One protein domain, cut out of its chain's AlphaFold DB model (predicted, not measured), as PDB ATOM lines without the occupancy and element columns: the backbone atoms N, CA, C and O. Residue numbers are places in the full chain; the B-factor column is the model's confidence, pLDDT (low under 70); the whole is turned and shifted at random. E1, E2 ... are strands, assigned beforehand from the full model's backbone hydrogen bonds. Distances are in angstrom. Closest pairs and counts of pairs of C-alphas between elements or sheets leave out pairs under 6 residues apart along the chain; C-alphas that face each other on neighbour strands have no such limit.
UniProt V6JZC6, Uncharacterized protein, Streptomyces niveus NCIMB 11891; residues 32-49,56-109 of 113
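This is residues 32 to 49 and 56 to 109 of the 113 residues of an uncharacterized protein of Streptomyces niveus NCIMB 11891 (UniProt V6JZC6). A three-stranded antiparallel sheet, E3, E4 and E5, makes a wall; the small hairpin E6-E7 packs over one face of it, mainly through E6, and the other face is bare. A second hairpin, E1-E2, sits loosely beyond the edge strand E3, with E2 next to it. The 72 printed residues hold seven named strands, E1 to E7 in chain order, and no named helix: the class is all strand. The whole is compact, with a radius of gyration of the C-alphas of 12.5 A and spans of 34 by 27 by 25 A.

Look first at E1, residues 34 to 38, and E2, residues 41 to 45, an antiparallel hairpin with N 36 and O 43 at 2.9 A. Beyond the cut, E3, residues 58 to 63, E4, residues 71 to 78, and E5, residues 84 to 91, form a meander, each strand the antiparallel neighbour of the one before. There N 61 and O 73 are 2.8 A apart, and N 74 and O 88 are 2.8 A apart. The closest C-alphas of E2 and E3 are those of Phe 43 and Leu 60, 7.0 A. E6, residues 96 to 98, and E7, residues 104 to 106, are a hairpin, with N 98 and O 104 at 2.8 A. The closest C-alphas of E4 and E6, Leu 74 and Leu 98, are 7.9 A apart; E4 and E7 are apart.

Find C-alpha 34 at (-36.628, -21.034, -2.602), where E1 begins. E3 runs 16.6 A, E4 20.9 A and E5 20.0 A. E7 ends at C-alpha 106, (-30.223, -20.849, -17.237).

Residues 50 to 55 are not printed; C-alphas 49 and 56 are 11.9 A apart across this cut. Of the links printed whole, none is long. The mean pLDDT of the printed part is 72.1, and residues 32 to 49, 56 to 58, 82 and 100 to 102 are under 70.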
ATOM      1  N   GLY A  32     -38.695 -14.808  -5.677       58.41
ATOM      2  CA  GLY A  32     -39.850 -15.686  -5.467       58.41
ATOM      3  C   GLY A  32     -39.532 -17.184  -5.362       58.41
ATOM      4  O   GLY A  32     -40.370 -17.927  -4.853       58.41
ATOM      5  N   TRP A  33     -38.350 -17.637  -5.783       67.12
ATOM      6  CA  TRP A  33     -37.923 -19.032  -5.633       67.12
ATOM      7  C   TRP A  33     -37.390 -19.303  -4.217       67.12
ATOM      8  O   TRP A  33     -37.132 -18.384  -3.436       67.12
ATOM      9  N   ARG A  34     -37.234 -20.581  -3.861       64.62
ATOM     10  CA  ARG A  34     -36.628 -21.034  -2.602       64.62
ATOM     11  C   ARG A  34     -35.611 -22.125  -2.881       64.62
ATOM     12  O   ARG A  34     -35.906 -23.037  -3.644       64.62
ATOM     13  N   ALA A  35     -34.455 -22.070  -2.233       65.81
ATOM     14  CA  ALA A  35     -33.544 -23.205  -2.197       65.81
ATOM     15  C   ALA A  35     -33.899 -24.126  -1.021       65.81
ATOM     16  O   ALA A  35     -34.118 -23.645   0.092       65.81
ATOM     17  N   GLU A  36     -33.914 -25.437  -1.241       69.75
ATOM     18  CA  GLU A  36     -34.157 -26.464  -0.216       69.75
ATOM     19  C   GLU A  36     -33.076 -27.556  -0.297       69.75
ATOM     20  O   GLU A  36     -32.477 -27.758  -1.355       69.75
ATOM     21  N   ILE A  37     -32.788 -28.234   0.821       60.47
ATOM     22  CA  ILE A  37     -31.849 -29.368   0.883       60.47
ATOM     23  C   ILE A  37     -32.635 -30.614   1.295       60.47
ATOM     24  O   ILE A  37     -33.250 -30.615   2.361       60.47
ATOM     25  N   ASP A  38     -32.567 -31.672   0.492       55.91
ATOM     26  CA  ASP A  38     -33.174 -32.979   0.776       55.91
ATOM     27  C   ASP A  38     -32.277 -34.118   0.253       55.91
ATOM     28  O   ASP A  38     -31.495 -33.907  -0.668       55.91
ATOM     29  N   GLU A  39     -32.311 -35.304   0.867       58.59
ATOM     30  CA  GLU A  39     -31.497 -36.484   0.487       58.59
ATOM     31  C   GLU A  39     -30.034 -36.199   0.043       58.59
ATOM     32  O   GLU A  39     -29.512 -36.809  -0.893       58.59
ATOM     33  N   ALA A  40     -29.354 -35.262   0.709       57.56
ATOM     34  CA  ALA A  40     -28.010 -34.791   0.354       57.56
ATOM     35  C   ALA A  40     -27.872 -34.128  -1.048       57.56
ATOM     36  O   ALA A  40     -26.831 -34.239  -1.697       57.56
ATOM     37  N   ARG A  41     -28.902 -33.406  -1.503       55.09
ATOM     38  CA  ARG A  41     -28.955 -32.624  -2.755       55.09
ATOM     39  C   ARG A  41     -29.582 -31.245  -2.500       55.09
ATOM     40  O   ARG A  41     -30.311 -31.080  -1.526       55.09
ATOM     41  N   ILE A  42     -29.321 -30.269  -3.375       58.66
ATOM     42  CA  ILE A  42     -29.953 -28.935  -3.339       58.66
ATOM     43  C   ILE A  42     -30.989 -28.828  -4.460       58.66
ATOM     44  O   ILE A  42     -30.733 -29.236  -5.592       58.66
ATOM     45  N   PHE A  43     -32.141 -28.249  -4.131       64.62
ATOM     46  CA  PHE A  43     -33.318 -28.103  -4.982       64.62
ATOM     47  C   PHE A  43     -33.697 -26.625  -5.063       64.62
ATOM     48  O   PHE A  43     -33.556 -25.899  -4.080       64.62
ATOM     49  N   LEU A  44     -34.238 -26.186  -6.201       56.44
ATOM     50  CA  LEU A  44     -34.868 -24.873  -6.342       56.44
ATOM     51  C   LEU A  44     -36.379 -25.046  -6.526       56.44
ATOM     52  O   LEU A  44     -36.844 -25.499  -7.569       56.44
ATOM     53  N   VAL A  45     -37.143 -24.669  -5.502       62.72
ATOM     54  CA  VAL A  45     -38.607 -24.671  -5.499       62.72
ATOM     55  C   VAL A  45     -39.107 -23.347  -6.093       62.72
ATOM     56  O   VAL A  45     -38.771 -22.281  -5.566       62.72
ATOM     57  N   PRO A  46     -39.902 -23.366  -7.178       55.47
ATOM     58  CA  PRO A  46     -40.443 -22.149  -7.776       55.47
ATOM     59  C   PRO A  46     -41.513 -21.490  -6.881       55.47
ATOM     60  O   PRO A  46     -42.130 -22.168  -6.053       55.47
ATOM     61  N   PRO A  47     -41.785 -20.180  -7.054       50.12
ATOM     62  CA  PRO A  47     -42.804 -19.467  -6.288       50.12
ATOM     63  C   PRO A  47     -44.170 -20.166  -6.343       50.12
ATOM     64  O   PRO A  47     -44.588 -20.625  -7.413       50.12
ATOM     65  N   PRO A  48     -44.919 -20.219  -5.223       47.62
ATOM     66  CA  PRO A  48     -46.167 -20.960  -5.178       47.62
ATOM     67  C   PRO A  48     -47.309 -20.268  -5.951       47.62
ATOM     68  O   PRO A  48     -48.149 -19.576  -5.381       47.62
ATOM     69  N   HIS A  49     -47.381 -20.494  -7.267       47.09
ATOM     70  CA  HIS A  49     -48.539 -20.135  -8.096       47.09
ATOM     71  C   HIS A  49     -49.784 -20.942  -7.701       47.09
ATOM     72  O   HIS A  49     -49.694 -22.145  -7.514       47.09
ATOM     73  N   VAL A  56     -44.440 -31.638 -10.054       69.62
ATOM     74  CA  VAL A  56     -43.452 -30.599 -10.375       69.62
ATOM     75  C   VAL A  56     -43.109 -30.692 -11.873       69.62
ATOM     76  O   VAL A  56     -42.604 -31.725 -12.305       69.62
ATOM     77  N   PRO A  57     -43.386 -29.660 -12.697       69.88
ATOM     78  CA  PRO A  57     -43.301 -29.782 -14.157       69.88
ATOM     79  C   PRO A  57     -41.862 -29.870 -14.680       69.88
ATOM     80  O   PRO A  57     -41.626 -30.443 -15.745       69.88
ATOM     81  N   ILE A  58     -40.915 -29.278 -13.948       69.94
ATOM     82  CA  ILE A  58     -39.496 -29.206 -14.293       69.94
ATOM     83  C   ILE A  58     -38.676 -29.345 -13.012       69.94
ATOM     84  O   ILE A  58     -38.947 -28.662 -12.025       69.94
ATOM     85  N   TYR A  59     -37.645 -30.180 -13.064       72.62
ATOM     86  CA  TYR A  59     -36.741 -30.470 -11.963       72.62
ATOM     87  C   TYR A  59     -35.284 -30.306 -12.414       72.62
ATOM     88  O   TYR A  59     -34.922 -30.712 -13.516       72.62
ATOM     89  N   LEU A  60     -34.441 -29.698 -11.580       71.50
ATOM     90  CA  LEU A  60     -33.023 -29.460 -11.868       71.50
ATOM     91  C   LEU A  60     -32.163 -30.149 -10.813       71.50
ATOM     92  O   LEU A  60     -32.327 -29.907  -9.620       71.50
ATOM     93  N   PHE A  61     -31.218 -30.969 -11.265       75.88
ATOM     94  CA  PHE A  61     -30.206 -31.610 -10.436       75.88
ATOM     95  C   PHE A  61     -28.828 -31.052 -10.790       75.88
ATOM     96  O   PHE A  61     -28.390 -31.161 -11.935       75.88
ATOM     97  N   ILE A  62     -28.152 -30.443  -9.819       74.31
ATOM     98  CA  ILE A  62     -26.829 -29.836  -9.992       74.31
ATOM     99  C   ILE A  62     -25.807 -30.732  -9.289       74.31
ATOM    100  O   ILE A  62     -25.848 -30.869  -8.067       74.31
ATOM    101  N   ASP A  63     -24.891 -31.327 -10.052       74.62
ATOM    102  CA  ASP A  63     -23.848 -32.222  -9.550       74.62
ATOM    103  C   ASP A  63     -22.471 -31.749 -10.027       74.62
ATOM    104  O   ASP A  63     -22.081 -31.949 -11.178       74.62
ATOM    105  N   ARG A  64     -21.710 -31.110  -9.129       74.31
ATOM    106  CA  ARG A  64     -20.326 -30.687  -9.407       74.31
ATOM    107  C   ARG A  64     -19.258 -31.725  -9.058       74.31
ATOM    108  O   ARG A  64     -18.075 -31.437  -9.213       74.31
ATOM    109  N   PHE A  65     -19.657 -32.920  -8.627       72.81
ATOM    110  CA  PHE A  65     -18.752 -34.004  -8.246       72.81
ATOM    111  C   PHE A  65     -18.841 -35.239  -9.150       72.81
ATOM    112  O   PHE A  65     -18.139 -36.220  -8.883       72.81
ATOM    113  N   ASP A  66     -19.633 -35.207 -10.230       76.25
ATOM    114  CA  ASP A  66     -19.608 -36.272 -11.234       76.25
ATOM    115  C   ASP A  66     -18.166 -36.519 -11.711       76.25
ATOM    116  O   ASP A  66     -17.402 -35.606 -12.033       76.25
ATOM    117  N   THR A  67     -17.801 -37.799 -11.782       74.12
ATOM    118  CA  THR A  67     -16.484 -38.299 -12.208       74.12
ATOM    119  C   THR A  67     -15.994 -37.789 -13.573       74.12
ATOM    120  O   THR A  67     -14.815 -37.939 -13.893       74.12
ATOM    121  N   ARG A  68     -16.883 -37.217 -14.394       79.81
ATOM    122  CA  ARG A  68     -16.624 -36.667 -15.733       79.81
ATOM    123  C   ARG A  68     -16.490 -35.137 -15.739       79.81
ATOM    124  O   ARG A  68     -16.167 -34.575 -16.784       79.81
ATOM    125  N   GLY A  69     -16.705 -34.487 -14.597       75.62
ATOM    126  CA  GLY A  69     -16.704 -33.035 -14.408       75.62
ATOM    127  C   GLY A  69     -18.099 -32.474 -14.089       75.62
ATOM    128  O   GLY A  69     -19.092 -33.166 -14.307       75.62
ATOM    129  N   PRO A  70     -18.197 -31.224 -13.595       76.50
ATOM    130  CA  PRO A  70     -19.459 -30.647 -13.133       76.50
ATOM    131  C   PRO A  70     -20.565 -30.592 -14.192       76.50
ATOM    132  O   PRO A  70     -20.343 -30.100 -15.302       76.50
ATOM    133  N   VAL A  71     -21.769 -31.044 -13.831       81.75
ATOM    134  CA  VAL A  71     -22.945 -31.155 -14.705       81.75
ATOM    135  C   VAL A  71     -24.238 -30.668 -14.045       81.75
ATOM    136  O   VAL A  71     -24.468 -30.811 -12.848       81.75
ATOM    137  N   VAL A  72     -25.133 -30.126 -14.867       77.38
ATOM    138  CA  VAL A  72     -26.530 -29.839 -14.534       77.38
ATOM    139  C   VAL A  72     -27.402 -30.782 -15.352       77.38
ATOM    140  O   VAL A  72     -27.241 -30.872 -16.568       77.38
ATOM    141  N   THR A  73     -28.325 -31.480 -14.697       81.88
ATOM    142  CA  THR A  73     -29.317 -32.341 -15.347       81.88
ATOM    143  C   THR A  73     -30.712 -31.760 -15.142       81.88
ATOM    144  O   THR A  73     -31.207 -31.674 -14.020       81.88
ATOM    145  N   LEU A  74     -31.333 -31.349 -16.239       82.25
ATOM    146  CA  LEU A  74     -32.724 -30.934 -16.332       82.25
ATOM    147  C   LEU A  74     -33.595 -32.167 -16.548       82.25
ATOM    148  O   LEU A  74     -33.311 -32.969 -17.430       82.25
ATOM    149  N   PHE A  75     -34.668 -32.294 -15.782       80.50
ATOM    150  CA  PHE A  75     -35.683 -33.327 -15.922       80.50
ATOM    151  C   PHE A  75     -37.039 -32.666 -16.170       80.50
ATOM    152  O   PHE A  75     -37.405 -31.702 -15.491       80.50
ATOM    153  N   THR A  76     -37.783 -33.165 -17.152       79.38
ATOM    154  CA  THR A  76     -39.073 -32.607 -17.581       79.38
ATOM    155  C   THR A  76     -40.059 -33.725 -17.925       79.38
ATOM    156  O   THR A  76     -39.709 -34.908 -17.908       79.38
ATOM    157  N   GLU A  77     -41.314 -33.353 -18.191       83.00
ATOM    158  CA  GLU A  77     -42.416 -34.291 -18.452       83.00
ATOM    159  C   GLU A  77     -42.623 -35.298 -17.298       83.00
ATOM    160  O   GLU A  77     -42.382 -36.497 -17.471       83.00
ATOM    161  N   PRO A  78     -43.055 -34.840 -16.104       77.06
ATOM    162  CA  PRO A  78     -43.336 -35.738 -14.990       77.06
ATOM    163  C   PRO A  78     -44.477 -36.713 -15.327       77.06
ATOM    164  O   PRO A  78     -45.502 -36.343 -15.909       77.06
ATOM    165  N   SER A  79     -44.304 -37.966 -14.928       75.12
ATOM    166  CA  SER A  79     -45.306 -39.030 -14.981       75.12
ATOM    167  C   SER A  79     -46.126 -39.078 -13.687       75.12
ATOM    168  O   SER A  79     -45.670 -38.640 -12.632       75.12
ATOM    169  N   GLU A  80     -47.319 -39.676 -13.735       74.88
ATOM    170  CA  GLU A  80     -48.177 -39.864 -12.549       74.88
ATOM    171  C   GLU A  80     -47.548 -40.777 -11.478       74.88
ATOM    172  O   GLU A  80     -47.878 -40.666 -10.301       74.88
ATOM    173  N   ASP A  81     -46.600 -41.636 -11.865       73.12
ATOM    174  CA  ASP A  81     -45.767 -42.459 -10.977       73.12
ATOM    175  C   ASP A  81     -44.580 -41.708 -10.329       73.12
ATOM    176  O   ASP A  81     -43.843 -42.296  -9.539       73.12
ATOM    177  N   GLY A  82     -44.391 -40.418 -10.632       68.38
ATOM    178  CA  GLY A  82     -43.337 -39.576 -10.053       68.38
ATOM    179  C   GLY A  82     -41.982 -39.626 -10.770       68.38
ATOM    180  O   GLY A  82     -41.065 -38.910 -10.370       68.38
ATOM    181  N   THR A  83     -41.831 -40.422 -11.836       73.38
ATOM    182  CA  THR A  83     -40.661 -40.334 -12.730       73.38
ATOM    183  C   THR A  83     -40.747 -39.130 -13.674       73.38
ATOM    184  O   THR A  83     -41.810 -38.543 -13.853       73.38
ATOM    185  N   TYR A  84     -39.635 -38.783 -14.324       76.12
ATOM    186  CA  TYR A  84     -39.582 -37.802 -15.413       76.12
ATOM    187  C   TYR A  84     -39.250 -38.522 -16.720       76.12
ATOM    188  O   TYR A  84     -38.339 -39.353 -16.748       76.12
ATOM    189  N   LYS A  85     -39.987 -38.230 -17.797       81.81
ATOM    190  CA  LYS A  85     -39.833 -38.935 -19.085       81.81
ATOM    191  C   LYS A  85     -38.673 -38.411 -19.917       81.81
ATOM    192  O   LYS A  85     -38.143 -39.151 -20.745       81.81
ATOM    193  N   HIS A  86     -38.275 -37.162 -19.694       82.38
ATOM    194  CA  HIS A  86     -37.196 -36.520 -20.420       82.38
ATOM    195  C   HIS A  86     -36.118 -36.013 -19.463       82.38
ATOM    196  O   HIS A  86     -36.424 -35.448 -18.410       82.38
ATOM    197  N   SER A  87     -34.852 -36.198 -19.844       85.25
ATOM    198  CA  SER A  87     -33.716 -35.584 -19.166       85.25
ATOM    199  C   SER A  87     -32.665 -35.071 -20.150       85.25
ATOM    200  O   SER A  87     -32.307 -35.742 -21.119       85.25
ATOM    201  N   GLU A  88     -32.152 -33.873 -19.875       86.56
ATOM    202  CA  GLU A  88     -31.066 -33.222 -20.605       86.56
ATOM    203  C   GLU A  88     -29.932 -32.918 -19.624       86.56
ATOM    204  O   GLU A  88     -30.157 -32.304 -18.584       86.56
ATOM    205  N   GLN A  89     -28.707 -33.339 -19.942       85.81
ATOM    206  CA  GLN A  89     -27.528 -33.065 -19.122       85.81
ATOM    207  C   GLN A  89     -26.553 -32.154 -19.869       85.81
ATOM    208  O   GLN A  89     -26.129 -32.470 -20.984       85.81
ATOM    209  N   VAL A  90     -26.143 -31.063 -19.224       87.38
ATOM    210  CA  VAL A  90     -25.100 -30.154 -19.716       87.38
ATOM    211  C   VAL A  90     -23.956 -30.051 -18.705       87.38
ATOM    212  O   VAL A  90     -24.210 -30.042 -17.502       87.38
ATOM    213  N   PRO A  91     -22.690 -29.947 -19.139       88.00
ATOM    214  CA  PRO A  91     -21.606 -29.538 -18.253       88.00
ATOM    215  C   PRO A  91     -21.762 -28.070 -17.831       88.00
ATOM    216  O   PRO A  91     -22.341 -27.267 -18.569       88.00
ATOM    217  N   PHE A  92     -21.194 -27.706 -16.679       81.38
ATOM    218  CA  PHE A  92     -21.102 -26.310 -16.236       81.38
ATOM    219  C   PHE A  92     -20.414 -25.446 -17.304       81.38
ATOM    220  O   PHE A  92     -19.574 -25.916 -18.078       81.38
ATOM    221  N   GLY A  93     -20.781 -24.166 -17.367       79.25
ATOM    222  CA  GLY A  93     -20.343 -23.267 -18.436       79.25
ATOM    223  C   GLY A  93     -21.147 -23.370 -19.734       79.25
ATOM    224  O   GLY A  93     -20.888 -22.591 -20.649       79.25
ATOM    225  N   LYS A  94     -22.128 -24.280 -19.837       86.88
ATOM    226  CA  LYS A  94     -23.082 -24.312 -20.955       86.88
ATOM    227  C   LYS A  94     -24.484 -23.885 -20.515       86.88
ATOM    228  O   LYS A  94     -24.985 -24.421 -19.525       86.88
ATOM    229  N   PRO A  95     -25.142 -22.967 -21.240       81.94
ATOM    230  CA  PRO A  95     -26.525 -22.616 -20.956       81.94
ATOM    231  C   PRO A  95     -27.445 -23.824 -21.161       81.94
ATOM    232  O   PRO A  95     -27.235 -24.610 -22.088       81.94
ATOM    233  N   ILE A  96     -28.481 -23.936 -20.331       79.62
ATOM    234  CA  ILE A  96     -29.553 -24.928 -20.487       79.62
ATOM    235  C   ILE A  96     -30.899 -24.228 -20.656       79.62
ATOM    236  O   ILE A  96     -31.192 -23.246 -19.972       79.62
ATOM    237  N   THR A  97     -31.712 -24.698 -21.603       82.31
ATOM    238  CA  THR A  97     -33.001 -24.068 -21.920       82.31
ATOM    239  C   THR A  97     -34.111 -24.729 -21.115       82.31
ATOM    240  O   THR A  97     -34.388 -25.911 -21.283       82.31
ATOM    241  N   LEU A  98     -34.771 -23.961 -20.251       74.88
ATOM    242  CA  LEU A  98     -35.925 -24.415 -19.486       74.88
ATOM    243  C   LEU A  98     -37.196 -24.243 -20.338       74.88
ATOM    244  O   LEU A  98     -37.511 -23.106 -20.712       74.88
ATOM    245  N   PRO A  99     -37.948 -25.320 -20.637       73.75
ATOM    246  CA  PRO A  99     -39.216 -25.216 -21.359       73.75
ATOM    247  C   PRO A  99     -40.320 -24.586 -20.485       73.75
ATOM    248  O   PRO A  99     -40.069 -24.038 -19.405       73.75
ATOM    249  N   GLU A 100     -41.566 -24.606 -20.956       64.81
ATOM    250  CA  GLU A 100     -42.739 -24.238 -20.161       64.81
ATOM    251  C   GLU A 100     -42.766 -24.956 -18.793       64.81
ATOM    252  O   GLU A 100     -42.546 -26.164 -18.734       64.81
ATOM    253  N   PRO A 101     -43.106 -24.257 -17.693       63.12
ATOM    254  CA  PRO A 101     -43.671 -22.904 -17.658       63.12
ATOM    255  C   PRO A 101     -42.650 -21.754 -17.720       63.12
ATOM    256  O   PRO A 101     -43.071 -20.609 -17.851       63.12
ATOM    257  N   PHE A 102     -41.343 -22.019 -17.632       62.25
ATOM    258  CA  PHE A 102     -40.339 -20.968 -17.407       62.25
ATOM    259  C   PHE A 102     -39.842 -20.282 -18.684       62.25
ATOM    260  O   PHE A 102     -39.582 -19.082 -18.637       62.25
ATOM    261  N   ARG A 103     -39.741 -21.002 -19.816       70.50
ATOM    262  CA  ARG A 103     -39.333 -20.459 -21.135       70.50
ATOM    263  C   ARG A 103     -38.089 -19.553 -21.075       70.50
ATOM    264  O   ARG A 103     -38.067 -18.475 -21.669       70.50
ATOM    265  N   THR A 104     -37.074 -19.963 -20.322       70.25
ATOM    266  CA  THR A 104     -35.890 -19.140 -20.038       70.25
ATOM    267  C   THR A 104     -34.610 -19.950 -20.170       70.25
ATOM    268  O   THR A 104     -34.636 -21.177 -20.106       70.25
ATOM    269  N   THR A 105     -33.482 -19.270 -20.331       77.38
ATOM    270  CA  THR A 105     -32.161 -19.895 -20.391       77.38
ATOM    271  C   THR A 105     -31.462 -19.725 -19.050       77.38
ATOM    272  O   THR A 105     -31.334 -18.609 -18.550       77.38
ATOM    273  N   LEU A 106     -31.013 -20.832 -18.463       72.12
ATOM    274  CA  LEU A 106     -30.223 -20.849 -17.237       72.12
ATOM    275  C   LEU A 106     -28.733 -20.877 -17.596       72.12
ATOM    276  O   LEU A 106     -28.226 -21.865 -18.131       72.12
ATOM    277  N   GLU A 107     -28.033 -19.789 -17.285       75.94
ATOM    278  CA  GLU A 107     -26.596 -19.636 -17.516       75.94
ATOM    279  C   GLU A 107     -25.780 -20.360 -16.434       75.94
ATOM    280  O   GLU A 107     -25.522 -19.823 -15.359       75.94
ATOM    281  N   THR A 108     -25.322 -21.581 -16.721       74.69
ATOM    282  CA  THR A 108     -24.518 -22.380 -15.770       74.69
ATOM    283  C   THR A 108     -23.052 -21.930 -15.670       74.69
ATOM    284  O   THR A 108     -22.267 -22.518 -14.932       74.69
ATOM    285  N   ALA A 109     -22.647 -20.890 -16.410       72.31
ATOM    286  CA  ALA A 109     -21.287 -20.341 -16.376       72.31
ATOM    287  C   ALA A 109     -20.969 -19.544 -15.102       72.31
ATOM    288  O   ALA A 109     -19.798 -19.345 -14.791       72.31
TER     289      ALA A 109